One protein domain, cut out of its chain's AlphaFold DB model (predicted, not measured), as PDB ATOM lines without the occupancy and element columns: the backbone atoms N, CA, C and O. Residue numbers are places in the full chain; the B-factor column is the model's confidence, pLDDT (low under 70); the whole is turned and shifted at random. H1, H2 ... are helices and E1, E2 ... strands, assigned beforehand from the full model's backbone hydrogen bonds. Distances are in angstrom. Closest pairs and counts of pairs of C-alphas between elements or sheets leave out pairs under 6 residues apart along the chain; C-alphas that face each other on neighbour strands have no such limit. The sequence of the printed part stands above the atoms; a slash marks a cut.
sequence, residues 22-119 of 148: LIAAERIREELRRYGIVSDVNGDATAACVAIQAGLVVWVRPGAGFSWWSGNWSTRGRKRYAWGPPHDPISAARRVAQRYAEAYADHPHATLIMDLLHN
ATOM      1  N   LEU A  22       5.793  -6.975 -58.430       84.00
ATOM      2  CA  LEU A  22       4.445  -6.431 -58.324       84.00
ATOM      3  C   LEU A  22       3.396  -7.257 -59.088       84.00
ATOM      4  O   LEU A  22       2.342  -7.548 -58.533       84.00
ATOM      5  N   ILE A  23       3.679  -7.712 -60.319       85.50
ATOM      6  CA  ILE A  23       2.734  -8.559 -61.075       85.50
ATOM      7  C   ILE A  23       2.521  -9.901 -60.372       85.50
ATOM      8  O   ILE A  23       1.400 -10.408 -60.325       85.50
ATOM      9  N   ALA A  24       3.583 -10.487 -59.820       83.75
ATOM     10  CA  ALA A  24       3.463 -11.730 -59.075       83.75
ATOM     11  C   ALA A  24       2.655 -11.551 -57.781       83.75
ATOM     12  O   ALA A  24       1.828 -12.402 -57.462       83.75
ATOM     13  N   ALA A  25       2.873 -10.445 -57.065       86.62
ATOM     14  CA  ALA A  25       2.144 -10.103 -55.850       86.62
ATOM     15  C   ALA A  25       0.649  -9.885 -56.128       86.62
ATOM     16  O   ALA A  25      -0.187 -10.439 -55.420       86.62
ATOM     17  N   GLU A  26       0.302  -9.170 -57.201       88.56
ATOM     18  CA  GLU A  26      -1.099  -8.986 -57.610       88.56
ATOM     19  C   GLU A  26      -1.758 -10.305 -58.033       88.56
ATOM     20  O   GLU A  26      -2.913 -10.554 -57.698       88.56
ATOM     21  N   ARG A  27      -1.021 -11.207 -58.695       87.69
ATOM     22  CA  ARG A  27      -1.523 -12.560 -58.993       87.69
ATOM     23  C   ARG A  27      -1.781 -13.380 -57.731       87.69
ATOM     24  O   ARG A  27      -2.772 -14.100 -57.677       87.69
ATOM     25  N   ILE A  28      -0.921 -13.266 -56.718       86.62
ATOM     26  CA  ILE A  28      -1.146 -13.903 -55.415       86.62
ATOM     27  C   ILE A  28      -2.394 -13.316 -54.750       86.62
ATOM     28  O   ILE A  28      -3.230 -14.077 -54.279       86.62
ATOM     29  N   ARG A  29      -2.561 -11.988 -54.749       88.69
ATOM     30  CA  ARG A  29      -3.758 -11.321 -54.208       88.69
ATOM     31  C   ARG A  29      -5.041 -11.756 -54.916       88.69
ATOM     32  O   ARG A  29      -6.043 -12.000 -54.252       88.69
ATOM     33  N   GLU A  30      -5.023 -11.855 -56.244       89.75
ATOM     34  CA  GLU A  30      -6.150 -12.366 -57.033       89.75
ATOM     35  C   GLU A  30      -6.538 -13.780 -56.598       89.75
ATOM     36  O   GLU A  30      -7.708 -14.049 -56.343       89.75
ATOM     37  N   GLU A  31      -5.554 -14.667 -56.457       88.88
ATOM     38  CA  GLU A  31      -5.800 -16.046 -56.043       88.88
ATOM     39  C   GLU A  31      -6.285 -16.125 -54.587       88.88
ATOM     40  O   GLU A  31      -7.237 -16.842 -54.294       88.88
ATOM     41  N   LEU A  32      -5.711 -15.331 -53.675       86.50
ATOM     42  CA  LEU A  32      -6.162 -15.237 -52.280       86.50
ATOM     43  C   LEU A  32      -7.606 -14.737 -52.164       86.50
ATOM     44  O   LEU A  32      -8.356 -15.226 -51.317       86.50
ATOM     45  N   ARG A  33      -8.036 -13.827 -53.047       87.25
ATOM     46  CA  ARG A  33      -9.421 -13.342 -53.078       87.25
ATOM     47  C   ARG A  33     -10.421 -14.464 -53.348       87.25
ATOM     48  O   ARG A  33     -11.523 -14.423 -52.810       87.25
ATOM     49  N   ARG A  34     -10.047 -15.479 -54.136       87.25
ATOM     50  CA  ARG A  34     -10.900 -16.655 -54.397       87.25
ATOM     51  C   ARG A  34     -11.164 -17.473 -53.136       87.25
ATOM     52  O   ARG A  34     -12.205 -18.108 -53.034       87.25
ATOM     53  N   TYR A  35     -10.260 -17.396 -52.164       82.94
ATOM     54  CA  TYR A  35     -10.412 -17.995 -50.839       82.94
ATOM     55  C   TYR A  35     -11.071 -17.049 -49.821       82.94
ATOM     56  O   TYR A  35     -11.082 -17.348 -48.633       82.94
ATOM     57  N   GLY A  36     -11.589 -15.891 -50.251       82.62
ATOM     58  CA  GLY A  36     -12.194 -14.892 -49.362       82.62
ATOM     59  C   GLY A  36     -11.186 -14.141 -48.483       82.62
ATOM     60  O   GLY A  36     -11.581 -13.466 -47.535       82.62
ATOM     61  N   ILE A  37      -9.888 -14.245 -48.778       84.50
ATOM     62  CA  ILE A  37      -8.827 -13.627 -47.983       84.50
ATOM     63  C   ILE A  37      -8.556 -12.217 -48.514       84.50
ATOM     64  O   ILE A  37      -8.119 -12.032 -49.652       84.50
ATOM     65  N   VAL A  38      -8.793 -11.212 -47.669       84.50
ATOM     66  CA  VAL A  38      -8.466  -9.811 -47.966       84.50
ATOM     67  C   VAL A  38      -6.972  -9.576 -47.759       84.50
ATOM     68  O   VAL A  38      -6.395  -9.959 -46.736       84.50
ATOM     69  N   SER A  39      -6.338  -8.934 -48.740       85.69
ATOM     70  CA  SER A  39      -4.912  -8.627 -48.702       85.69
ATOM     71  C   SER A  39      -4.570  -7.344 -49.450       85.69
ATOM     72  O   SER A  39      -5.135  -7.082 -50.518       85.69
ATOM     73  N   ASP A  40      -3.558  -6.645 -48.949       86.88
ATOM     74  CA  ASP A  40      -2.964  -5.458 -49.551       86.88
ATOM     75  C   ASP A  40      -1.638  -5.802 -50.228       86.88
ATOM     76  O   ASP A  40      -0.834  -6.580 -49.709       86.88
ATOM     77  N   VAL A  41      -1.382  -5.199 -51.387       89.06
ATOM     78  CA  VAL A  41      -0.119  -5.346 -52.117       89.06
ATOM     79  C   VAL A  41       0.672  -4.055 -51.985       89.06
ATOM     80  O   VAL A  41       0.152  -2.977 -52.254       89.06
ATOM     81  N   ASN A  42       1.938  -4.165 -51.593       83.12
ATOM     82  CA  ASN A  42       2.862  -3.037 -51.523       83.12
ATOM     83  C   ASN A  42       4.171  -3.384 -52.234       83.12
ATOM     84  O   ASN A  42       4.666  -4.502 -52.109       83.12
ATOM     85  N   GLY A  43       4.764  -2.424 -52.939       85.12
ATOM     86  CA  GLY A  43       6.098  -2.559 -53.525       85.12
ATOM     87  C   GLY A  43       6.174  -2.145 -54.987       85.12
ATOM     88  O   GLY A  43       5.344  -1.387 -55.482       85.12
ATOM     89  N   ASP A  44       7.206  -2.639 -55.664       82.00
ATOM     90  CA  ASP A  44       7.587  -2.252 -57.016       82.00
ATOM     91  C   ASP A  44       7.981  -3.464 -57.883       82.00
ATOM     92  O   ASP A  44       7.731  -4.628 -57.557       82.00
ATOM     93  N   ALA A  45       8.571  -3.205 -59.050       80.56
ATOM     94  CA  ALA A  45       8.959  -4.252 -59.988       80.56
ATOM     95  C   ALA A  45      10.066  -5.191 -59.463       80.56
ATOM     96  O   ALA A  45      10.174  -6.321 -59.944       80.56
ATOM     97  N   THR A  46      10.871  -4.745 -58.499       80.38
ATOM     98  CA  THR A  46      12.058  -5.431 -57.969       80.38
ATOM     99  C   THR A  46      11.806  -6.131 -56.637       80.38
ATOM    100  O   THR A  46      12.440  -7.149 -56.348       80.38
ATOM    101  N   ALA A  47      10.859  -5.636 -55.844       82.31
ATOM    102  CA  ALA A  47      10.414  -6.265 -54.613       82.31
ATOM    103  C   ALA A  47       8.973  -5.866 -54.301       82.31
ATOM    104  O   ALA A  47       8.625  -4.690 -54.337       82.31
ATOM    105  N   ALA A  48       8.150  -6.844 -53.940       86.50
ATOM    106  CA  ALA A  48       6.783  -6.602 -53.505       86.50
ATOM    107  C   ALA A  48       6.430  -7.486 -52.314       86.50
ATOM    108  O   ALA A  48       7.068  -8.513 -52.069       86.50
ATOM    109  N   CYS A  49       5.412  -7.091 -51.565       85.12
ATOM    110  CA  CYS A  49       4.832  -7.896 -50.517       85.12
ATOM    111  C   CYS A  49       3.307  -7.910 -50.597       85.12
ATOM    112  O   CYS A  49       2.674  -6.934 -50.997       85.12
ATOM    113  N   VAL A  50       2.731  -9.045 -50.209       86.38
ATOM    114  CA  VAL A  50       1.293  -9.213 -50.002       86.38
ATOM    115  C   VAL A  50       1.071  -9.299 -48.501       86.38
ATOM    116  O   VAL A  50       1.483 -10.275 -47.870       86.38
ATOM    117  N   ALA A  51       0.489  -8.256 -47.922       84.56
ATOM    118  CA  ALA A  51       0.105  -8.208 -46.523       84.56
ATOM    119  C   ALA A  51      -1.321  -8.737 -46.387       84.56
ATOM    120  O   ALA A  51      -2.248  -8.230 -47.010       84.56
ATOM    121  N   ILE A  52      -1.491  -9.773 -45.581       81.81
ATOM    122  CA  ILE A  52      -2.787 -10.381 -45.298       81.81
ATOM    123  C   ILE A  52      -3.200  -9.948 -43.897       81.81
ATOM    124  O   ILE A  52      -2.347  -9.768 -43.013       81.81
ATOM    125  N   GLN A  53      -4.509  -9.794 -43.685       67.06
ATOM    126  CA  GLN A  53      -5.058  -9.585 -42.350       67.06
ATOM    127  C   GLN A  53      -4.448 -10.617 -41.391       67.06
ATOM    128  O   GLN A  53      -4.245 -11.771 -41.754       67.06
ATOM    129  N   ALA A  54      -4.107 -10.184 -40.179       61.22
ATOM    130  CA  ALA A  54      -3.458 -11.005 -39.161       61.22
ATOM    131  C   ALA A  54      -1.930 -11.247 -39.320       61.22
ATOM    132  O   ALA A  54      -1.326 -12.128 -38.714       61.22
ATOM    133  N   GLY A  55      -1.235 -10.359 -40.038       59.06
ATOM    134  CA  GLY A  55       0.224 -10.220 -39.911       59.06
ATOM    135  C   GLY A  55       1.039 -11.275 -40.665       59.06
ATOM    136  O   GLY A  55       2.236 -11.449 -40.394       59.06
ATOM    137  N   LEU A  56       0.404 -11.961 -41.617       69.25
ATOM    138  CA  LEU A  56       1.068 -12.810 -42.596       69.25
ATOM    139  C   LEU A  56       1.493 -11.950 -43.793       69.25
ATOM    140  O   LEU A  56       0.677 -11.261 -44.397       69.25
ATOM    141  N   VAL A  57       2.786 -11.979 -44.118       73.50
ATOM    142  CA  VAL A  57       3.364 -11.216 -45.233       73.50
ATOM    143  C   VAL A  57       4.034 -12.188 -46.191       73.50
ATOM    144  O   VAL A  57       4.902 -12.958 -45.771       73.50
ATOM    145  N   VAL A  58       3.640 -12.146 -47.463       77.12
ATOM    146  CA  VAL A  58       4.300 -12.878 -48.549       77.12
ATOM    147  C   VAL A  58       5.254 -11.930 -49.250       77.12
ATOM    148  O   VAL A  58       4.822 -10.981 -49.891       77.12
ATOM    149  N   TRP A  59       6.549 -12.184 -49.142       82.75
ATOM    150  CA  TRP A  59       7.583 -11.456 -49.859       82.75
ATOM    151  C   TRP A  59       7.788 -12.056 -51.237       82.75
ATOM    152  O   TRP A  59       7.958 -13.268 -51.380       82.75
ATOM    153  N   VAL A  60       7.827 -11.186 -52.233       79.19
ATOM    154  CA  VAL A  60       8.071 -11.515 -53.626       79.19
ATOM    155  C   VAL A  60       9.378 -10.874 -54.058       79.19
ATOM    156  O   VAL A  60       9.530  -9.652 -53.999       79.19
ATOM    157  N   ARG A  61      10.303 -11.693 -54.562       75.88
ATOM    158  CA  ARG A  61      11.512 -11.206 -55.229       75.88
ATOM    159  C   ARG A  61      11.673 -11.888 -56.599       75.88
ATOM    160  O   ARG A  61      11.682 -13.124 -56.649       75.88
ATOM    161  N   PRO A  62      11.827 -11.131 -57.705       67.75
ATOM    162  CA  PRO A  62      12.009 -11.685 -59.043       67.75
ATOM    163  C   PRO A  62      13.206 -12.635 -59.067       67.75
ATOM    164  O   PRO A  62      14.266 -12.320 -58.530       67.75
ATOM    165  N   GLY A  63      13.026 -13.824 -59.640       67.38
ATOM    166  CA  GLY A  63      14.077 -14.844 -59.750       67.38
ATOM    167  C   GLY A  63      14.489 -15.544 -58.444       67.38
ATOM    168  O   GLY A  63      15.120 -16.591 -58.519       67.38
ATOM    169  N   ALA A  64      14.111 -15.039 -57.263       70.31
ATOM    170  CA  ALA A  64      14.485 -15.624 -55.967       70.31
ATOM    171  C   ALA A  64      13.337 -16.374 -55.268       70.31
ATOM    172  O   ALA A  64      13.588 -17.199 -54.389       70.31
ATOM    173  N   GLY A  65      12.087 -16.121 -55.664       77.81
ATOM    174  CA  GLY A  65      10.918 -16.853 -55.178       77.81
ATOM    175  C   GLY A  65      10.051 -16.076 -54.200       77.81
ATOM    176  O   GLY A  65      10.129 -14.849 -54.086       77.81
ATOM    177  N   PHE A  66       9.201 -16.834 -53.519       80.38
ATOM    178  CA  PHE A  66       8.229 -16.356 -52.549       80.38
ATOM    179  C   PHE A  66       8.646 -16.794 -51.152       80.38
ATOM    180  O   PHE A  66       9.071 -17.933 -50.971       80.38
ATOM    181  N   SER A  67       8.504 -15.921 -50.158       82.94
ATOM    182  CA  SER A  67       8.767 -16.260 -48.756       82.94
ATOM    183  C   SER A  67       7.654 -15.741 -47.862       82.94
ATOM    184  O   SER A  67       7.281 -14.577 -47.963       82.94
ATOM    185  N   TRP A  68       7.121 -16.578 -46.977       83.81
ATOM    186  CA  TRP A  68       6.053 -16.195 -46.051       83.81
ATOM    187  C   TRP A  68       6.282 -16.796 -44.673       83.81
ATOM    188  O   TRP A  68       6.986 -17.794 -44.520       83.81
ATOM    189  N   TRP A  69       5.707 -16.188 -43.637       78.62
ATOM    190  CA  TRP A  69       5.781 -16.763 -42.297       78.62
ATOM    191  C   TRP A  69       5.028 -18.097 -42.268       78.62
ATOM    192  O   TRP A  69       3.849 -18.167 -42.594       78.62
ATOM    193  N   SER A  70       5.692 -19.169 -41.837       74.81
ATOM    194  CA  SER A  70       5.085 -20.501 -41.776       74.81
ATOM    195  C   SER A  70       4.187 -20.693 -40.555       74.81
ATOM    196  O   SER A  70       3.891 -21.823 -40.196       74.81
ATOM    197  N   GLY A  71       3.807 -19.628 -39.842       72.12
ATOM    198  CA  GLY A  71       3.075 -19.696 -38.573       72.12
ATOM    199  C   GLY A  71       3.855 -20.354 -37.423       72.12
ATOM    200  O   GLY A  71       3.288 -20.578 -36.364       72.12
ATOM    201  N   ASN A  72       5.129 -20.705 -37.623       73.00
ATOM    202  CA  ASN A  72       5.971 -21.344 -36.616       73.00
ATOM    203  C   ASN A  72       7.016 -20.372 -36.068       73.00
ATOM    204  O   ASN A  72       7.508 -19.482 -36.775       73.00
ATOM    205  N   TRP A  73       7.412 -20.602 -34.822       77.69
ATOM    206  CA  TRP A  73       8.516 -19.909 -34.168       77.69
ATOM    207  C   TRP A  73       9.699 -20.864 -33.978       77.69
ATOM    208  O   TRP A  73       9.551 -22.076 -33.824       77.69
ATOM    209  N   SER A  74      10.919 -20.343 -34.054       81.50
ATOM    210  CA  SER A  74      12.113 -21.070 -33.635       81.50
ATOM    211  C   SER A  74      12.186 -21.127 -32.110       81.50
ATOM    212  O   SER A  74      11.585 -20.309 -31.419       81.50
ATOM    213  N   THR A  75      12.999 -22.042 -31.583       78.56
ATOM    214  CA  THR A  75      13.289 -22.133 -30.141       78.56
ATOM    215  C   THR A  75      13.951 -20.869 -29.581       78.56
ATOM    216  O   THR A  75      13.993 -20.678 -28.375       78.56
ATOM    217  N   ARG A  76      14.446 -19.982 -30.457       85.56
ATOM    218  CA  ARG A  76      15.035 -18.677 -30.123       85.56
ATOM    219  C   ARG A  76      14.075 -17.504 -30.369       85.56
ATOM    220  O   ARG A  76      14.533 -16.375 -30.512       85.56
ATOM    221  N   GLY A  77      12.773 -17.762 -30.524       74.62
ATOM    222  CA  GLY A  77      11.759 -16.717 -30.700       74.62
ATOM    223  C   GLY A  77      11.787 -16.005 -32.058       74.62
ATOM    224  O   GLY A  77      11.266 -14.905 -32.185       74.62
ATOM    225  N   ARG A  78      12.386 -16.602 -33.099       79.81
ATOM    226  CA  ARG A  78      12.374 -16.032 -34.464       79.81
ATOM    227  C   ARG A  78      11.288 -16.687 -35.311       79.81
ATOM    228  O   ARG A  78      11.188 -17.913 -35.309       79.81
ATOM    229  N   LYS A  79      10.525 -15.906 -36.081       78.88
ATOM    230  CA  LYS A  79       9.575 -16.436 -37.074       78.88
ATOM    231  C   LYS A  79      10.303 -17.352 -38.065       78.88
ATOM    232  O   LYS A  79      11.342 -16.973 -38.604       78.88
ATOM    233  N   ARG A  80       9.771 -18.554 -38.305       81.12
ATOM    234  CA  ARG A  80      10.256 -19.446 -39.369       81.12
ATOM    235  C   ARG A  80       9.538 -19.109 -40.665       81.12
ATOM    236  O   ARG A  80       8.316 -19.005 -40.677       81.12
ATOM    237  N   TYR A  81      10.285 -18.954 -41.744       83.31
ATOM    238  CA  TYR A  81       9.716 -18.644 -43.049       83.31
ATOM    239  C   TYR A  81       9.674 -19.902 -43.915       83.31
ATOM    240  O   TYR A  81      10.608 -20.702 -43.892       83.31
ATOM    241  N   ALA A  82       8.570 -20.086 -44.630       83.75
ATOM    242  CA  ALA A  82       8.439 -21.044 -45.715       83.75
ATOM    243  C   ALA A  82       8.798 -20.361 -47.039       83.75
ATOM    244  O   ALA A  82       8.703 -19.140 -47.157       83.75
ATOM    245  N   TRP A  83       9.212 -21.163 -48.018       85.94
ATOM    246  CA  TRP A  83       9.638 -20.686 -49.329       85.94
ATOM    247  C   TRP A  83       8.902 -21.417 -50.456       85.94
ATOM    248  O   TRP A  83       8.534 -22.589 -50.320       85.94
ATOM    249  N   GLY A  84       8.704 -20.728 -51.579       79.88
ATOM    250  CA  GLY A  84       8.139 -21.273 -52.810       79.88
ATOM    251  C   GLY A  84       8.856 -20.745 -54.059       79.88
ATOM    252  O   GLY A  84       9.385 -19.630 -54.037       79.88
ATOM    253  N   PRO A  85       8.880 -21.522 -55.154       76.56
ATOM    254  CA  PRO A  85       9.586 -21.145 -56.373       76.56
ATOM    255  C   PRO A  85       8.920 -19.955 -57.088       76.56
ATOM    256  O   PRO A  85       7.697 -19.854 -57.093       76.56
ATOM    257  N   PRO A  86       9.697 -19.076 -57.754       70.50
ATOM    258  CA  PRO A  86       9.205 -17.817 -58.338       70.50
ATOM    259  C   PRO A  86       8.205 -17.982 -59.488       70.50
ATOM    260  O   PRO A  86       7.495 -17.036 -59.818       70.50
ATOM    261  N   HIS A  87       8.164 -19.157 -60.118       71.69
ATOM    262  CA  HIS A  87       7.326 -19.430 -61.285       71.69
ATOM    263  C   HIS A  87       5.939 -19.987 -60.934       71.69
ATOM    264  O   HIS A  87       5.146 -20.208 -61.843       71.69
ATOM    265  N   ASP A  88       5.628 -20.186 -59.649       77.00
ATOM    266  CA  ASP A  88       4.346 -20.757 -59.224       77.00
ATOM    267  C   ASP A  88       3.647 -19.918 -58.133       77.00
ATOM    268  O   ASP A  88       3.584 -20.305 -56.959       77.00
ATOM    269  N   PRO A  89       3.131 -18.726 -58.499       77.12
ATOM    270  CA  PRO A  89       2.409 -17.854 -57.573       77.12
ATOM    271  C   PRO A  89       1.089 -18.470 -57.085       77.12
ATOM    272  O   PRO A  89       0.650 -18.156 -55.983       77.12
ATOM    273  N   ILE A  90       0.469 -19.356 -57.873       81.75
ATOM    274  CA  ILE A  90      -0.813 -19.987 -57.530       81.75
ATOM    275  C   ILE A  90      -0.602 -21.002 -56.406       81.75
ATOM    276  O   ILE A  90      -1.277 -20.931 -55.380       81.75
ATOM    277  N   SER A  91       0.376 -21.904 -56.532       79.75
ATOM    278  CA  SER A  91       0.684 -22.841 -55.445       79.75
ATOM    279  C   SER A  91       1.186 -22.126 -54.194       79.75
ATOM    280  O   SER A  91       0.896 -22.567 -53.081       79.75
ATOM    281  N   ALA A  92       1.911 -21.010 -54.346       82.00
ATOM    282  CA  ALA A  92       2.286 -20.169 -53.214       82.00
ATOM    283  C   ALA A  92       1.042 -19.609 -52.502       82.00
ATOM    284  O   ALA A  92       0.921 -19.769 -51.289       82.00
ATOM    285  N   ALA A  93       0.089 -19.036 -53.244       83.88
ATOM    286  CA  ALA A  93      -1.166 -18.525 -52.692       83.88
ATOM    287  C   ALA A  93      -1.986 -19.619 -51.990       83.88
ATOM    288  O   ALA A  93      -2.451 -19.403 -50.875       83.88
ATOM    289  N   ARG A  94      -2.080 -20.822 -52.571       84.56
ATOM    290  CA  ARG A  94      -2.756 -21.975 -51.946       84.56
ATOM    291  C   ARG A  94      -2.138 -22.368 -50.610       84.56
ATOM    292  O   ARG A  94      -2.848 -22.527 -49.623       84.56
ATOM    293  N   ARG A  95      -0.806 -22.478 -50.549       83.69
ATOM    294  CA  ARG A  95      -0.086 -22.798 -49.301       83.69
ATOM    295  C   ARG A  95      -0.261 -21.713 -48.245       83.69
ATOM    296  O   ARG A  95      -0.348 -22.013 -47.057       83.69
ATOM    297  N   VAL A  96      -0.301 -20.457 -48.677       82.50
ATOM    298  CA  VAL A  96      -0.567 -19.309 -47.810       82.50
ATOM    299  C   VAL A  96      -2.000 -19.355 -47.277       82.50
ATOM    300  O   VAL A  96      -2.177 -19.184 -46.076       82.50
ATOM    301  N   ALA A  97      -2.997 -19.653 -48.114       83.31
ATOM    302  CA  ALA A  97      -4.397 -19.791 -47.710       83.31
ATOM    303  C   ALA A  97      -4.603 -20.953 -46.727       83.31
ATOM    304  O   ALA A  97      -5.212 -20.769 -45.676       83.31
ATOM    305  N   GLN A  98      -4.012 -22.117 -47.010       81.19
ATOM    306  CA  GLN A  98      -4.020 -23.248 -46.084       81.19
ATOM    307  C   GLN A  98      -3.400 -22.857 -44.738       81.19
ATOM    308  O   GLN A  98      -3.984 -23.099 -43.683       81.19
ATOM    309  N   ARG A  99      -2.231 -22.202 -44.754       78.31
ATOM    310  CA  ARG A  99      -1.572 -21.820 -43.504       78.31
ATOM    311  C   ARG A  99      -2.331 -20.737 -42.745       78.31
ATOM    312  O   ARG A  99      -2.318 -20.746 -41.517       78.31
ATOM    313  N   TYR A 100      -2.974 -19.817 -43.456       77.56
ATOM    314  CA  TYR A 100      -3.885 -18.851 -42.862       77.56
ATOM    315  C   TYR A 100      -5.001 -19.584 -42.108       77.56
ATOM    316  O   TYR A 100      -5.181 -19.347 -40.921       77.56
ATOM    317  N   ALA A 101      -5.662 -20.553 -42.737       76.88
ATOM    318  CA  ALA A 101      -6.722 -21.318 -42.092       76.88
ATOM    319  C   ALA A 101      -6.242 -22.107 -40.854       76.88
ATOM    320  O   ALA A 101      -6.919 -22.111 -39.832       76.88
ATOM    321  N   GLU A 102      -5.051 -22.714 -40.902       75.81
ATOM    322  CA  GLU A 102      -4.454 -23.415 -39.752       75.81
ATOM    323  C   GLU A 102      -4.076 -22.473 -38.598       75.81
ATOM    324  O   GLU A 102      -4.286 -22.797 -37.433       75.81
ATOM    325  N   ALA A 103      -3.477 -21.317 -38.905       71.19
ATOM    326  CA  ALA A 103      -3.048 -20.348 -37.897       71.19
ATOM    327  C   ALA A 103      -4.228 -19.596 -37.264       71.19
ATOM    328  O   ALA A 103      -4.093 -19.062 -36.165       71.19
ATOM    329  N   TYR A 104      -5.363 -19.561 -37.963       68.44
ATOM    330  CA  TYR A 104      -6.560 -18.829 -37.576       68.44
ATOM    331  C   TYR A 104      -7.759 -19.734 -37.301       68.44
ATOM    332  O   TYR A 104      -8.869 -19.227 -37.285       68.44
ATOM    333  N   ALA A 105      -7.576 -21.030 -37.029       58.12
ATOM    334  CA  ALA A 105      -8.671 -21.952 -36.689       58.12
ATOM    335  C   ALA A 105      -9.543 -21.482 -35.499       58.12
ATOM    336  O   ALA A 105     -10.734 -21.771 -35.470       58.12
ATOM    337  N   ASP A 106      -8.983 -20.681 -34.583       56.16
ATOM    338  CA  ASP A 106      -9.714 -20.030 -33.478       56.16
ATOM    339  C   ASP A 106     -10.340 -18.667 -33.863       56.16
ATOM    340  O   ASP A 106     -10.907 -17.960 -33.030       56.16
ATOM    341  N   HIS A 107     -10.220 -18.253 -35.124       51.34
ATOM    342  CA  HIS A 107     -10.713 -16.988 -35.665       51.34
ATOM    343  C   HIS A 107     -12.040 -17.223 -36.409       51.34
ATOM    344  O   HIS A 107     -12.134 -18.160 -37.205       51.34
ATOM    345  N   PRO A 108     -13.052 -16.346 -36.261       53.09
ATOM    346  CA  PRO A 108     -14.423 -16.558 -36.760       53.09
ATOM    347  C   PRO A 108     -14.598 -16.768 -38.279       53.09
ATOM    348  O   PRO A 108     -15.711 -17.023 -38.726       53.09
ATOM    349  N   HIS A 109     -13.534 -16.685 -39.085       52.19
ATOM    350  CA  HIS A 109     -13.576 -16.898 -40.537       52.19
ATOM    351  C   HIS A 109     -12.859 -18.175 -41.013       52.19
ATOM    352  O   HIS A 109     -12.932 -18.493 -42.199       52.19
ATOM    353  N   ALA A 110     -12.184 -18.931 -40.139       53.31
ATOM    354  CA  ALA A 110     -11.390 -20.083 -40.575       53.31
ATOM    355  C   ALA A 110     -12.218 -21.269 -41.076       53.31
ATOM    356  O   ALA A 110     -11.813 -21.907 -42.044       53.31
ATOM    357  N   THR A 111     -13.394 -21.529 -40.499       54.66
ATOM    358  CA  THR A 111     -14.301 -22.577 -40.999       54.66
ATOM    359  C   THR A 111     -14.757 -22.283 -42.430       54.66
ATOM    360  O   THR A 111     -14.735 -23.171 -43.272       54.66
ATOM    361  N   LEU A 112     -15.060 -21.017 -42.741       59.28
ATOM    362  CA  LEU A 112     -15.499 -20.597 -44.076       59.28
ATOM    363  C   LEU A 112     -14.390 -20.767 -45.131       59.28
ATOM    364  O   LEU A 112     -14.649 -21.159 -46.264       59.28
ATOM    365  N   ILE A 113     -13.142 -20.489 -44.749       55.47
ATOM    366  CA  ILE A 113     -11.974 -20.624 -45.631       55.47
ATOM    367  C   ILE A 113     -11.617 -22.096 -45.835       55.47
ATOM    368  O   ILE A 113     -11.308 -22.493 -46.956       55.47
ATOM    369  N   MET A 114     -11.687 -22.915 -44.780       54.50
ATOM    370  CA  MET A 114     -11.494 -24.358 -44.901       54.50
ATOM    371  C   MET A 114     -12.564 -24.982 -45.799       54.50
ATOM    372  O   MET A 114     -12.201 -25.719 -46.707       54.50
ATOM    373  N   ASP A 115     -13.844 -24.651 -45.639       57.03
ATOM    374  CA  ASP A 115     -14.898 -25.177 -46.520       57.03
ATOM    375  C   ASP A 115     -14.678 -24.776 -47.988       57.03
ATOM    376  O   ASP A 115     -14.823 -25.603 -48.888       57.03
ATOM    377  N   LEU A 116     -14.241 -23.540 -48.257       57.44
ATOM    378  CA  LEU A 116     -13.899 -23.091 -49.614       57.44
ATOM    379  C   LEU A 116     -12.682 -23.823 -50.199       57.44
ATOM    380  O   LEU A 116     -12.683 -24.118 -51.393       57.44
ATOM    381  N   LEU A 117     -11.669 -24.145 -49.385       56.97
ATOM    382  CA  LEU A 117     -10.501 -24.942 -49.787       56.97
ATOM    383  C   LEU A 117     -10.848 -26.408 -50.101       56.97
ATOM    384  O   LEU A 117     -10.213 -26.990 -50.978       56.97
ATOM    385  N   HIS A 118     -11.830 -27.000 -49.415       58.88
ATOM    386  CA  HIS A 118     -12.251 -28.390 -49.652       58.88
ATOM    387  C   HIS A 118     -13.278 -28.519 -50.789       58.88
ATOM    388  O   HIS A 118     -13.329 -29.561 -51.437       58.88
ATOM    389  N   ASN A 119     -14.056 -27.462 -51.066       46.94
ATOM    390  CA  ASN A 119     -15.090 -27.443 -52.110       46.94
ATOM    391  C   ASN A 119     -14.617 -26.890 -53.468       46.94
ATOM    392  O   ASN A 119     -15.378 -26.926 -54.435       46.94
TER     393      ASN A 119
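What this domain is: This is residues 22 to 119 of the 148 residues of an uncharacterized protein of Sphaerisporangium rubeum (UniProt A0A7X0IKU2). A strongly twisted sheet of five strands has two helices, H1 and H2, packed over one face, while its other face is bare. H3 lies beyond H2, off the sheet, and folds back on H2 as a helical hairpin. The printed part has 98 residues, with three named helices and five named strands in the order H1 E1 E2 E3 E4 E5 H2 H3, and its class is mixed. The sheet order is E1 - E2 - E3 - E4 - E5, antiparallel throughout. The whole is compact, with a radius of gyration of the C-alphas of 13.0 A, and its spans of 36 by 35 by 20 A make it only just flat.

How they stand to each other: E1, residues 39 to 43, E2, residues 48 to 52, E3, residues 56 to 61, E4, residues 65 to 73, and E5, residues 79 to 84, form a meander, each strand the antiparallel neighbour of the one before. E1 and E5 are the edge strands, and from edge to edge the strands' lines turn by 82 degrees. Across the hairpin E1 and E2, N 40 and O 51 are within hydrogen-bond range at 2.8 A. N 50 and O 58, 2.9 A, do the same for E2 and E3, N 59 and O 67, 2.8 A, for E3 and E4, and N 82 and O 68, 2.8 A, for E4 and E5. E4 bends by 53 degrees at residue 70. H1, residues 22 to 34, is on the sheet at a height of 8.4 A, over E2, and runs along the strands, at 8 degrees to E2 on the local plane. H2, residues 89 to 103, is on the same face at a height of 8.7 A, over E3 and E4, at 10 degrees to E4 on the local plane; this is two layers, helices on one face of a sheet. H1 and H2 touch at a steep tilt of 52 degrees, running the same way; their closest C-alphas, of Ile 28 and Ala 93, are 5.4 A apart. H3, residues 110 to 119, is not on the sheet. It touches H2, which touches it with its residues 97 to 102 alone, at a steep tilt of 43 degrees, opposite ways; the closest C-alphas, of Ala 101 and Ala 110, are 5.1 A apart. H1 and H3 are apart. Every O i to N i+4 pair is within hydrogen-bond range in H2 and H3, and 8 of 9 in H1.

Where its parts are: E4 is the longest strand, 21.4 A from first to last C-alpha; E3 and E5 measure 16.5 A each. H2 measures 20.6 A, H1 18.9 A and H3 14.2 A. H1 begins at C-alpha 22, (4.445, -6.431, -58.324), E4 ends at C-alpha 73, (8.516, -19.909, -34.168), and H3 ends at C-alpha 119, (-15.090, -27.443, -52.110).

The domain as a whole: The two C-alphas farthest apart, of Arg 76 and Asn 119, are 38.3 A apart. The printed part has no cut. No link is long: that from H2 to H3 is short and the others are tight. The mean pLDDT of the printed part is 76.3, and it is under 70 at residues 53 to 56, 62 to 63 and 104 to 119.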